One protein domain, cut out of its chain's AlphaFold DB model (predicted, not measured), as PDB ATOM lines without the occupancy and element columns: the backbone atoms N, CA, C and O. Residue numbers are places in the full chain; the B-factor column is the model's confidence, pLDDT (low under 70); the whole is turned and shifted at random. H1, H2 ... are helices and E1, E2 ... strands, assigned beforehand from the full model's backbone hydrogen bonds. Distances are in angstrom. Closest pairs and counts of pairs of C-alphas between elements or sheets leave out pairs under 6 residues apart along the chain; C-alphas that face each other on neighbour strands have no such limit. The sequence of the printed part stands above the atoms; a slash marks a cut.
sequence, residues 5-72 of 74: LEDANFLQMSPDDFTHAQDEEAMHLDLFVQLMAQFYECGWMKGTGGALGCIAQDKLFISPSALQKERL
ATOM      1  N   LEU A   5     112.444 116.729 132.808       73.56
ATOM      2  CA  LEU A   5     111.971 115.459 132.246       73.56
ATOM      3  C   LEU A   5     112.849 114.255 132.624       73.56
ATOM      4  O   LEU A   5     112.449 113.118 132.402       73.56
ATOM      5  N   GLU A   6     114.042 114.498 133.162       85.06
ATOM      6  CA  GLU A   6     114.989 113.473 133.615       85.06
ATOM      7  C   GLU A   6     115.028 113.371 135.147       85.06
ATOM      8  O   GLU A   6     115.823 112.607 135.695       85.06
ATOM      9  N   ASP A   7     114.202 114.149 135.854       80.88
ATOM     10  CA  ASP A   7     114.140 114.106 137.309       80.88
ATOM     11  C   ASP A   7     113.560 112.759 137.755       80.88
ATOM     12  O   ASP A   7     112.427 112.406 137.424       80.88
ATOM     13  N   ALA A   8     114.354 111.993 138.507       80.06
ATOM     14  CA  ALA A   8     113.956 110.677 138.987       80.06
ATOM     15  C   ALA A   8     112.699 110.740 139.862       80.06
ATOM     16  O   ALA A   8     111.898 109.812 139.814       80.06
ATOM     17  N   ASN A   9     112.489 111.839 140.597       77.94
ATOM     18  CA  ASN A   9     111.271 112.027 141.378       77.94
ATOM     19  C   ASN A   9     110.062 112.162 140.448       77.94
ATOM     20  O   ASN A   9     109.043 111.532 140.685       77.94
ATOM     21  N   PHE A  10     110.186 112.917 139.350       78.38
ATOM     22  CA  PHE A  10     109.093 113.089 138.389       78.38
ATOM     23  C   PHE A  10     108.787 111.799 137.618       78.38
ATOM     24  O   PHE A  10     107.625 111.458 137.417       78.38
ATOM     25  N   LEU A  11     109.822 111.060 137.206       82.94
ATOM     26  CA  LEU A  11     109.671 109.809 136.455       82.94
ATOM     27  C   LEU A  11     109.109 108.654 137.295       82.94
ATOM     28  O   LEU A  11     108.549 107.717 136.729       82.94
ATOM     29  N   GLN A  12     109.290 108.695 138.615       82.00
ATOM     30  CA  GLN A  12     108.837 107.648 139.535       82.00
ATOM     31  C   GLN A  12     107.500 107.966 140.211       82.00
ATOM     32  O   GLN A  12     106.961 107.092 140.878       82.00
ATOM     33  N   MET A  13     106.952 109.173 140.033       79.94
ATOM     34  CA  MET A  13     105.632 109.528 140.559       79.94
ATOM     35  C   MET A  13     104.531 108.752 139.827       79.94
ATOM     36  O   MET A  13     104.282 108.982 138.639       79.94
ATOM     37  N   SER A  14     103.827 107.875 140.544       80.81
ATOM     38  CA  SER A  14     102.580 107.267 140.082       80.81
ATOM     39  C   SER A  14     101.375 108.037 140.631       80.81
ATOM     40  O   SER A  14     101.383 108.428 141.797       80.81
ATOM     41  N   PRO A  15     100.288 108.218 139.856       69.56
ATOM     42  CA  PRO A  15      99.015 108.695 140.396       69.56
ATOM     43  C   PRO A  15      98.522 107.875 141.600       69.56
ATOM     44  O   PRO A  15      97.869 108.427 142.479       69.56
ATOM     45  N   ASP A  16      98.872 106.586 141.655       78.94
ATOM     46  CA  ASP A  16      98.489 105.673 142.738       78.94
ATOM     47  C   ASP A  16      99.248 105.934 144.053       78.94
ATOM     48  O   ASP A  16      98.788 105.511 145.114       78.94
ATOM     49  N   ASP A  17     100.380 106.649 144.006       74.50
ATOM     50  CA  ASP A  17     101.134 107.047 145.206       74.50
ATOM     51  C   ASP A  17     100.407 108.149 145.997       74.50
ATOM     52  O   ASP A  17     100.700 108.383 147.171       74.50
ATOM     53  N   PHE A  18      99.439 108.824 145.369       68.31
ATOM     54  CA  PHE A  18      98.644 109.882 145.977       68.31
ATOM     55  C   PHE A  18      97.293 109.317 146.403       68.31
ATOM     56  O   PHE A  18      96.339 109.253 145.624       68.31
ATOM     57  N   THR A  19      97.180 108.921 147.668       65.81
ATOM     58  CA  THR A  19      95.876 108.602 148.246       65.81
ATOM     59  C   THR A  19      94.968 109.828 148.115       65.81
ATOM     60  O   THR A  19      95.257 110.890 148.653       65.81
ATOM     61  N   HIS A  20      93.817 109.693 147.445       60.31
ATOM     62  CA  HIS A  20      92.761 110.722 147.435       60.31
ATOM     63  C   HIS A  20      92.065 110.877 148.804       60.31
ATOM     64  O   HIS A  20      90.910 111.301 148.882       60.31
ATOM     65  N   ALA A  21      92.738 110.478 149.884       62.34
ATOM     66  CA  ALA A  21      92.282 110.734 151.230       62.34
ATOM     67  C   ALA A  21      92.276 112.250 151.432       62.34
ATOM     68  O   ALA A  21      93.212 112.942 151.039       62.34
ATOM     69  N   GLN A  22      91.201 112.774 152.015       59.69
ATOM     70  CA  GLN A  22      91.275 114.114 152.577       59.69
ATOM     71  C   GLN A  22      92.401 114.093 153.612       59.69
ATOM     72  O   GLN A  22      92.431 113.172 154.433       59.69
ATOM     73  N   ASP A  23      93.318 115.059 153.544       65.44
ATOM     74  CA  ASP A  23      94.315 115.257 154.595       65.44
ATOM     75  C   ASP A  23      93.603 115.224 155.959       65.44
ATOM     76  O   ASP A  23      92.514 115.792 156.105       65.44
ATOM     77  N   GLU A  24      94.180 114.527 156.946       63.59
ATOM     78  CA  GLU A  24      93.565 114.373 158.278       63.59
ATOM     79  C   GLU A  24      93.258 115.735 158.928       63.59
ATOM     80  O   GLU A  24      92.317 115.856 159.716       63.59
ATOM     81  N   GLU A  25      94.010 116.773 158.550       72.94
ATOM     82  CA  GLU A  25      93.828 118.143 159.003       72.94
ATOM     83  C   GLU A  25      93.343 119.070 157.886       72.94
ATOM     84  O   GLU A  25      93.855 119.097 156.768       72.94
ATOM     85  N   ALA A  26      92.358 119.905 158.222       78.12
ATOM     86  CA  ALA A  26      91.885 120.939 157.320       78.12
ATOM     87  C   ALA A  26      92.994 121.961 157.031       78.12
ATOM     88  O   ALA A  26      93.684 122.455 157.928       78.12
ATOM     89  N   MET A  27      93.099 122.343 155.761       85.00
ATOM     90  CA  MET A  27      93.972 123.424 155.327       85.00
ATOM     91  C   MET A  27      93.679 124.708 156.117       85.00
ATOM     92  O   MET A  27      92.546 125.192 156.165       85.00
ATOM     93  N   HIS A  28      94.718 125.277 156.716       89.31
ATOM     94  CA  HIS A  28      94.663 126.507 157.501       89.31
ATOM     95  C   HIS A  28      95.693 127.513 156.978       89.31
ATOM     96  O   HIS A  28      96.586 127.171 156.202       89.31
ATOM     97  N   LEU A  29      95.538 128.781 157.369       88.38
ATOM     98  CA  LEU A  29      96.280 129.896 156.774       88.38
ATOM     99  C   LEU A  29      97.803 129.746 156.918       88.38
ATOM    100  O   LEU A  29      98.520 129.984 155.950       88.38
ATOM    101  N   ASP A  30      98.284 129.315 158.084       90.12
ATOM    102  CA  ASP A  30      99.723 129.199 158.353       90.12
ATOM    103  C   ASP A  30     100.373 128.144 157.450       90.12
ATOM    104  O   ASP A  30     101.392 128.416 156.810       90.12
ATOM    105  N   LEU A  31      99.741 126.973 157.313       89.50
ATOM    106  CA  LEU A  31     100.177 125.931 156.382       89.50
ATOM    107  C   LEU A  31     100.127 126.412 154.924       89.50
ATOM    108  O   LEU A  31     101.072 126.185 154.171       89.50
ATOM    109  N   PHE A  32      99.077 127.136 154.530       90.38
ATOM    110  CA  PHE A  32      98.970 127.707 153.184       90.38
ATOM    111  C   PHE A  32     100.131 128.667 152.867       90.38
ATOM    112  O   PHE A  32     100.702 128.624 151.772       90.38
ATOM    113  N   VAL A  33     100.523 129.511 153.828       89.31
ATOM    114  CA  VAL A  33     101.667 130.427 153.687       89.31
ATOM    115  C   VAL A  33     102.989 129.656 153.610       89.31
ATOM    116  O   VAL A  33     103.822 129.979 152.758       89.31
ATOM    117  N   GLN A  34     103.172 128.622 154.436       90.06
ATOM    118  CA  GLN A  34     104.371 127.774 154.413       90.06
ATOM    119  C   GLN A  34     104.527 127.031 153.078       90.06
ATOM    120  O   GLN A  34     105.608 127.048 152.492       90.06
ATOM    121  N   LEU A  35     103.447 126.451 152.546       89.38
ATOM    122  CA  LEU A  35     103.454 125.775 151.243       89.38
ATOM    123  C   LEU A  35     103.788 126.739 150.101       89.38
ATOM    124  O   LEU A  35     104.575 126.415 149.213       89.38
ATOM    125  N   MET A  36     103.244 127.957 150.137       88.25
ATOM    126  CA  MET A  36     103.567 128.988 149.151       88.25
ATOM    127  C   MET A  36     105.053 129.391 149.191       88.25
ATOM    128  O   MET A  36     105.641 129.631 148.133       88.25
ATOM    129  N   ALA A  37     105.673 129.434 150.377       86.62
ATOM    130  CA  ALA A  37     107.114 129.647 150.513       86.62
ATOM    131  C   ALA A  37     107.920 128.461 149.953       86.62
ATOM    132  O   ALA A  37     108.824 128.675 149.146       86.62
ATOM    133  N   GLN A  38     107.540 127.218 150.273       87.44
ATOM    134  CA  GLN A  38     108.201 126.021 149.734       87.44
ATOM    135  C   GLN A  38     108.122 125.954 148.203       87.44
ATOM    136  O   GLN A  38     109.122 125.695 147.539       87.44
ATOM    137  N   PHE A  39     106.968 126.263 147.607       86.50
ATOM    138  CA  PHE A  39     106.811 126.264 146.145       86.50
ATOM    139  C   PHE A  39     107.716 127.303 145.472       86.50
ATOM    140  O   PHE A  39     108.170 127.109 144.339       86.50
ATOM    141  N   TYR A  40     107.990 128.411 146.166       82.56
ATOM    142  CA  TYR A  40     108.965 129.394 145.720       82.56
ATOM    143  C   TYR A  40     110.400 128.867 145.820       82.56
ATOM    144  O   TYR A  40     111.141 128.964 144.841       82.56
ATOM    145  N   GLU A  41     110.779 128.270 146.952       84.56
ATOM    146  CA  GLU A  41     112.112 127.683 147.165       84.56
ATOM    147  C   GLU A  41     112.418 126.556 146.169       84.56
ATOM    148  O   GLU A  41     113.506 126.515 145.592       84.56
ATOM    149  N   CYS A  42     111.433 125.706 145.871       86.12
ATOM    150  CA  CYS A  42     111.514 124.670 144.838       86.12
ATOM    151  C   CYS A  42     111.577 125.238 143.406       86.12
ATOM    152  O   CYS A  42     111.776 124.495 142.444       86.12
ATOM    153  N   GLY A  43     111.389 126.549 143.228       82.31
ATOM    154  CA  GLY A  43     111.447 127.219 141.931       82.31
ATOM    155  C   GLY A  43     110.243 126.956 141.024       82.31
ATOM    156  O   GLY A  43     110.284 127.341 139.851       82.31
ATOM    157  N   TRP A  44     109.174 126.346 141.545       80.81
ATOM    158  CA  TRP A  44     107.899 126.115 140.839       80.81
ATOM    159  C   TRP A  44     107.127 127.418 140.609       80.81
ATOM    160  O   TRP A  44     106.230 127.520 139.776       80.81
ATOM    161  N   MET A  45     107.526 128.446 141.343       79.19
ATOM    162  CA  MET A  45     106.964 129.776 141.360       79.19
ATOM    163  C   MET A  45     108.125 130.768 141.214       79.19
ATOM    164  O   MET A  45     109.031 130.761 142.037       79.19
ATOM    165  N   LYS A  46     108.128 131.648 140.200       71.50
ATOM    166  CA  LYS A  46     109.232 132.612 139.974       71.50
ATOM    167  C   LYS A  46     108.724 134.025 139.712       71.50
ATOM    168  O   LYS A  46     107.767 134.212 138.964       71.50
ATOM    169  N   GLY A  47     109.386 135.020 140.309       73.44
ATOM    170  CA  GLY A  47     108.976 136.426 140.225       73.44
ATOM    171  C   GLY A  47     107.524 136.616 140.674       73.44
ATOM    172  O   GLY A  47     107.101 136.056 141.683       73.44
ATOM    173  N   THR A  48     106.745 137.354 139.884       73.94
ATOM    174  CA  THR A  48     105.294 137.533 140.073       73.94
ATOM    175  C   THR A  48     104.451 136.402 139.472       73.94
ATOM    176  O   THR A  48     103.225 136.453 139.549       73.94
ATOM    177  N   GLY A  49     105.086 135.397 138.860       73.25
ATOM    178  CA  GLY A  49     104.430 134.270 138.208       73.25
ATOM    179  C   GLY A  49     104.053 133.133 139.164       73.25
ATOM    180  O   GLY A  49     104.723 132.878 140.175       73.25
ATOM    181  N   GLY A  50     102.987 132.423 138.789       78.50
ATOM    182  CA  GLY A  50     102.387 131.326 139.549       78.50
ATOM    183  C   GLY A  50     101.345 131.810 140.561       78.50
ATOM    184  O   GLY A  50     101.474 132.897 141.124       78.50
ATOM    185  N   ALA A  51     100.323 130.991 140.793       82.25
ATOM    186  CA  ALA A  51      99.279 131.229 141.782       82.25
ATOM    187  C   ALA A  51      99.038 129.952 142.590       82.25
ATOM    188  O   ALA A  51      99.146 128.851 142.051       82.25
ATOM    189  N   LEU A  52      98.710 130.119 143.867       87.31
ATOM    190  CA  LEU A  52      98.255 129.044 144.739       87.31
ATOM    191  C   LEU A  52      96.841 129.382 145.202       87.31
ATOM    192  O   LEU A  52      96.558 130.526 145.565       87.31
ATOM    193  N   GLY A  53      95.956 128.396 145.191       89.31
ATOM    194  CA  GLY A  53      94.614 128.551 145.720       89.31
ATOM    195  C   GLY A  53      94.098 127.232 146.256       89.31
ATOM    196  O   GLY A  53      94.370 126.180 145.678       89.31
ATOM    197  N   CYS A  54      93.362 127.289 147.358       87.56
ATOM    198  CA  CYS A  54      92.701 126.120 147.918       87.56
ATOM    199  C   CYS A  54      91.379 126.508 148.576       87.56
ATOM    200  O   CYS A  54      91.225 127.603 149.127       87.56
ATOM    201  N   ILE A  55      90.430 125.580 148.535       88.50
ATOM    202  CA  ILE A  55      89.167 125.690 149.257       88.50
ATOM    203  C   ILE A  55      89.326 124.905 150.552       88.50
ATOM    204  O   ILE A  55      89.652 123.720 150.526       88.50
ATOM    205  N   ALA A  56      89.100 125.573 151.676       87.19
ATOM    206  CA  ALA A  56      89.149 124.982 153.001       87.19
ATOM    207  C   ALA A  56      87.812 125.243 153.690       87.19
ATOM    208  O   ALA A  56      87.553 126.356 154.144       87.19
ATOM    209  N   GLN A  57      86.963 124.214 153.746       83.12
ATOM    210  CA  GLN A  57      85.608 124.304 154.298       83.12
ATOM    211  C   GLN A  57      84.789 125.427 153.626       83.12
ATOM    212  O   GLN A  57      84.401 125.293 152.468       83.12
ATOM    213  N   ASP A  58      84.540 126.525 154.337       88.06
ATOM    214  CA  ASP A  58      83.771 127.699 153.913       88.06
ATOM    215  C   ASP A  58      84.651 128.860 153.410       88.06
ATOM    216  O   ASP A  58      84.147 129.947 153.118       88.06
ATOM    217  N   LYS A  59      85.969 128.648 153.304       89.00
ATOM    218  CA  LYS A  59      86.948 129.681 152.952       89.00
ATOM    219  C   LYS A  59      87.676 129.361 151.656       89.00
ATOM    220  O   LYS A  59      88.013 128.217 151.361       89.00
ATOM    221  N   LEU A  60      87.978 130.421 150.915       90.31
ATOM    222  CA  LEU A  60      88.881 130.399 149.773       90.31
ATOM    223  C   LEU A  60      90.183 131.092 150.171       90.31
ATOM    224  O   LEU A  60      90.190 132.299 150.422       90.31
ATOM    225  N   PHE A  61      91.281 130.343 150.197       90.62
ATOM    226  CA  PHE A  61      92.617 130.918 150.288       90.62
ATOM    227  C   PHE A  61      93.171 131.097 148.880       90.62
ATOM    228  O   PHE A  61      93.115 130.181 148.060       90.62
ATOM    229  N   ILE A  62      93.695 132.284 148.593       90.38
ATOM    230  CA  ILE A  62      94.301 132.605 147.305       90.38
ATOM    231  C   ILE A  62      95.561 133.435 147.520       90.38
ATOM    232  O   ILE A  62      95.582 134.370 148.322       90.38
ATOM    233  N   SER A  63      96.622 133.092 146.796       86.31
ATOM    234  CA  SER A  63      97.844 133.886 146.772       86.31
ATOM    235  C   SER A  63      97.555 135.267 146.162       86.31
ATOM    236  O   SER A  63      96.956 135.325 145.081       86.31
ATOM    237  N   PRO A  64      98.000 136.375 146.775       80.12
ATOM    238  CA  PRO A  64      97.814 137.705 146.203       80.12
ATOM    239  C   PRO A  64      98.497 137.832 144.836       80.12
ATOM    240  O   PRO A  64      99.608 137.336 144.631       80.12
ATOM    241  N   SER A  65      97.859 138.530 143.897       72.69
ATOM    242  CA  SER A  65      98.442 138.784 142.578       72.69
ATOM    243  C   SER A  65      99.714 139.623 142.694       72.69
ATOM    244  O   SER A  65      99.727 140.616 143.421       72.69
ATOM    245  N   ALA A  66     100.753 139.268 141.932       70.75
ATOM    246  CA  ALA A  66     102.024 139.994 141.894       70.75
ATOM    247  C   ALA A  66     102.704 140.165 143.267       70.75
ATOM    248  O   ALA A  66     103.412 141.147 143.505       70.75
ATOM    249  N   LEU A  67     102.508 139.203 144.171       70.88
ATOM    250  CA  LEU A  67     103.158 139.203 145.471       70.88
ATOM    251  C   LEU A  67     104.688 139.168 145.321       70.88
ATOM    252  O   LEU A  67     105.245 138.264 144.697       70.88
ATOM    253  N   GLN A  68     105.369 140.127 145.951       71.06
ATOM    254  CA  GLN A  68     106.811 140.051 146.188       71.06
ATOM    255  C   GLN A  68     107.066 138.975 147.240       71.06
ATOM    256  O   GLN A  68     106.734 139.154 148.412       71.06
ATOM    257  N   LYS A  69     107.612 137.839 146.811       70.00
ATOM    258  CA  LYS A  69     107.644 136.615 147.620       70.00
ATOM    259  C   LYS A  69     108.565 136.728 148.838       70.00
ATOM    260  O   LYS A  69     108.242 136.172 149.878       70.00
ATOM    261  N   GLU A  70     109.581 137.593 148.787       69.62
ATOM    262  CA  GLU A  70     110.382 138.021 149.952       69.62
ATOM    263  C   GLU A  70     109.595 138.744 151.066       69.62
ATOM    264  O   GLU A  70     110.139 139.004 152.138       69.62
ATOM    265  N   ARG A  71     108.318 139.082 150.845       73.44
ATOM    266  CA  ARG A  71     107.450 139.725 151.845       73.44
ATOM    267  C   ARG A  71     106.459 138.767 152.496       73.44
ATOM    268  O   ARG A  71     105.649 139.224 153.304       73.44
ATOM    269  N   LEU A  72     106.504 137.478 152.149       75.00
ATOM    270  CA  LEU A  72     105.737 136.453 152.848       75.00
ATOM    271  C   LEU A  72     106.149 136.411 154.319       75.00
ATOM    272  O   LEU A  72     107.335 136.416 154.640       75.00
TER     273      LEU A  72
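What this domain is: This is residues 5 to 72 of the 74 residues of an uncharacterized protein of Oesophagostomum dentatum (UniProt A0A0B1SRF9). With little regular structure, this is a small body in which helix H2 lies over the hairpin E1 and E2, while a long arm, residues 5 to 25 with short H1, sticks out. The printed part has 68 residues, with H1, H2, E1 and E2 in this order; its class is mixed, with 26 residues in named elements, under half, and the strands are antiparallel. The whole is loose, radius of gyration of the C-alphas 14.2 A, spanning 34 by 31 by 15 A.

Where its parts are: Find C-alpha 8 at (113.956, 110.677, 138.987), where H1, residues 8 to 12, begins. H2, residues 29 to 41, runs 18.7 A. E1, residues 53 to 56, precedes E2, residues 59 to 62, which ends at (94.301, 132.605, 147.305).

How they stand to each other: In the E1 and E2 hairpin, N 54 and O 61 are 3.0 A apart, within hydrogen-bond range. The closest C-alphas of H2 and E2, Leu 29 and Phe 61, are 7.5 A apart. H1 is apart from H2, E1 and E2. In H1 and H2 every O i to N i+4 pair is within range.

The domain as a whole: The farthest C-alphas, Glu 6 and Asp 58, are 39.9 A apart. The printed part has no cut; H1 to H2 is a long link. Residues 15, 18 to 24 and 70 have pLDDT under 70.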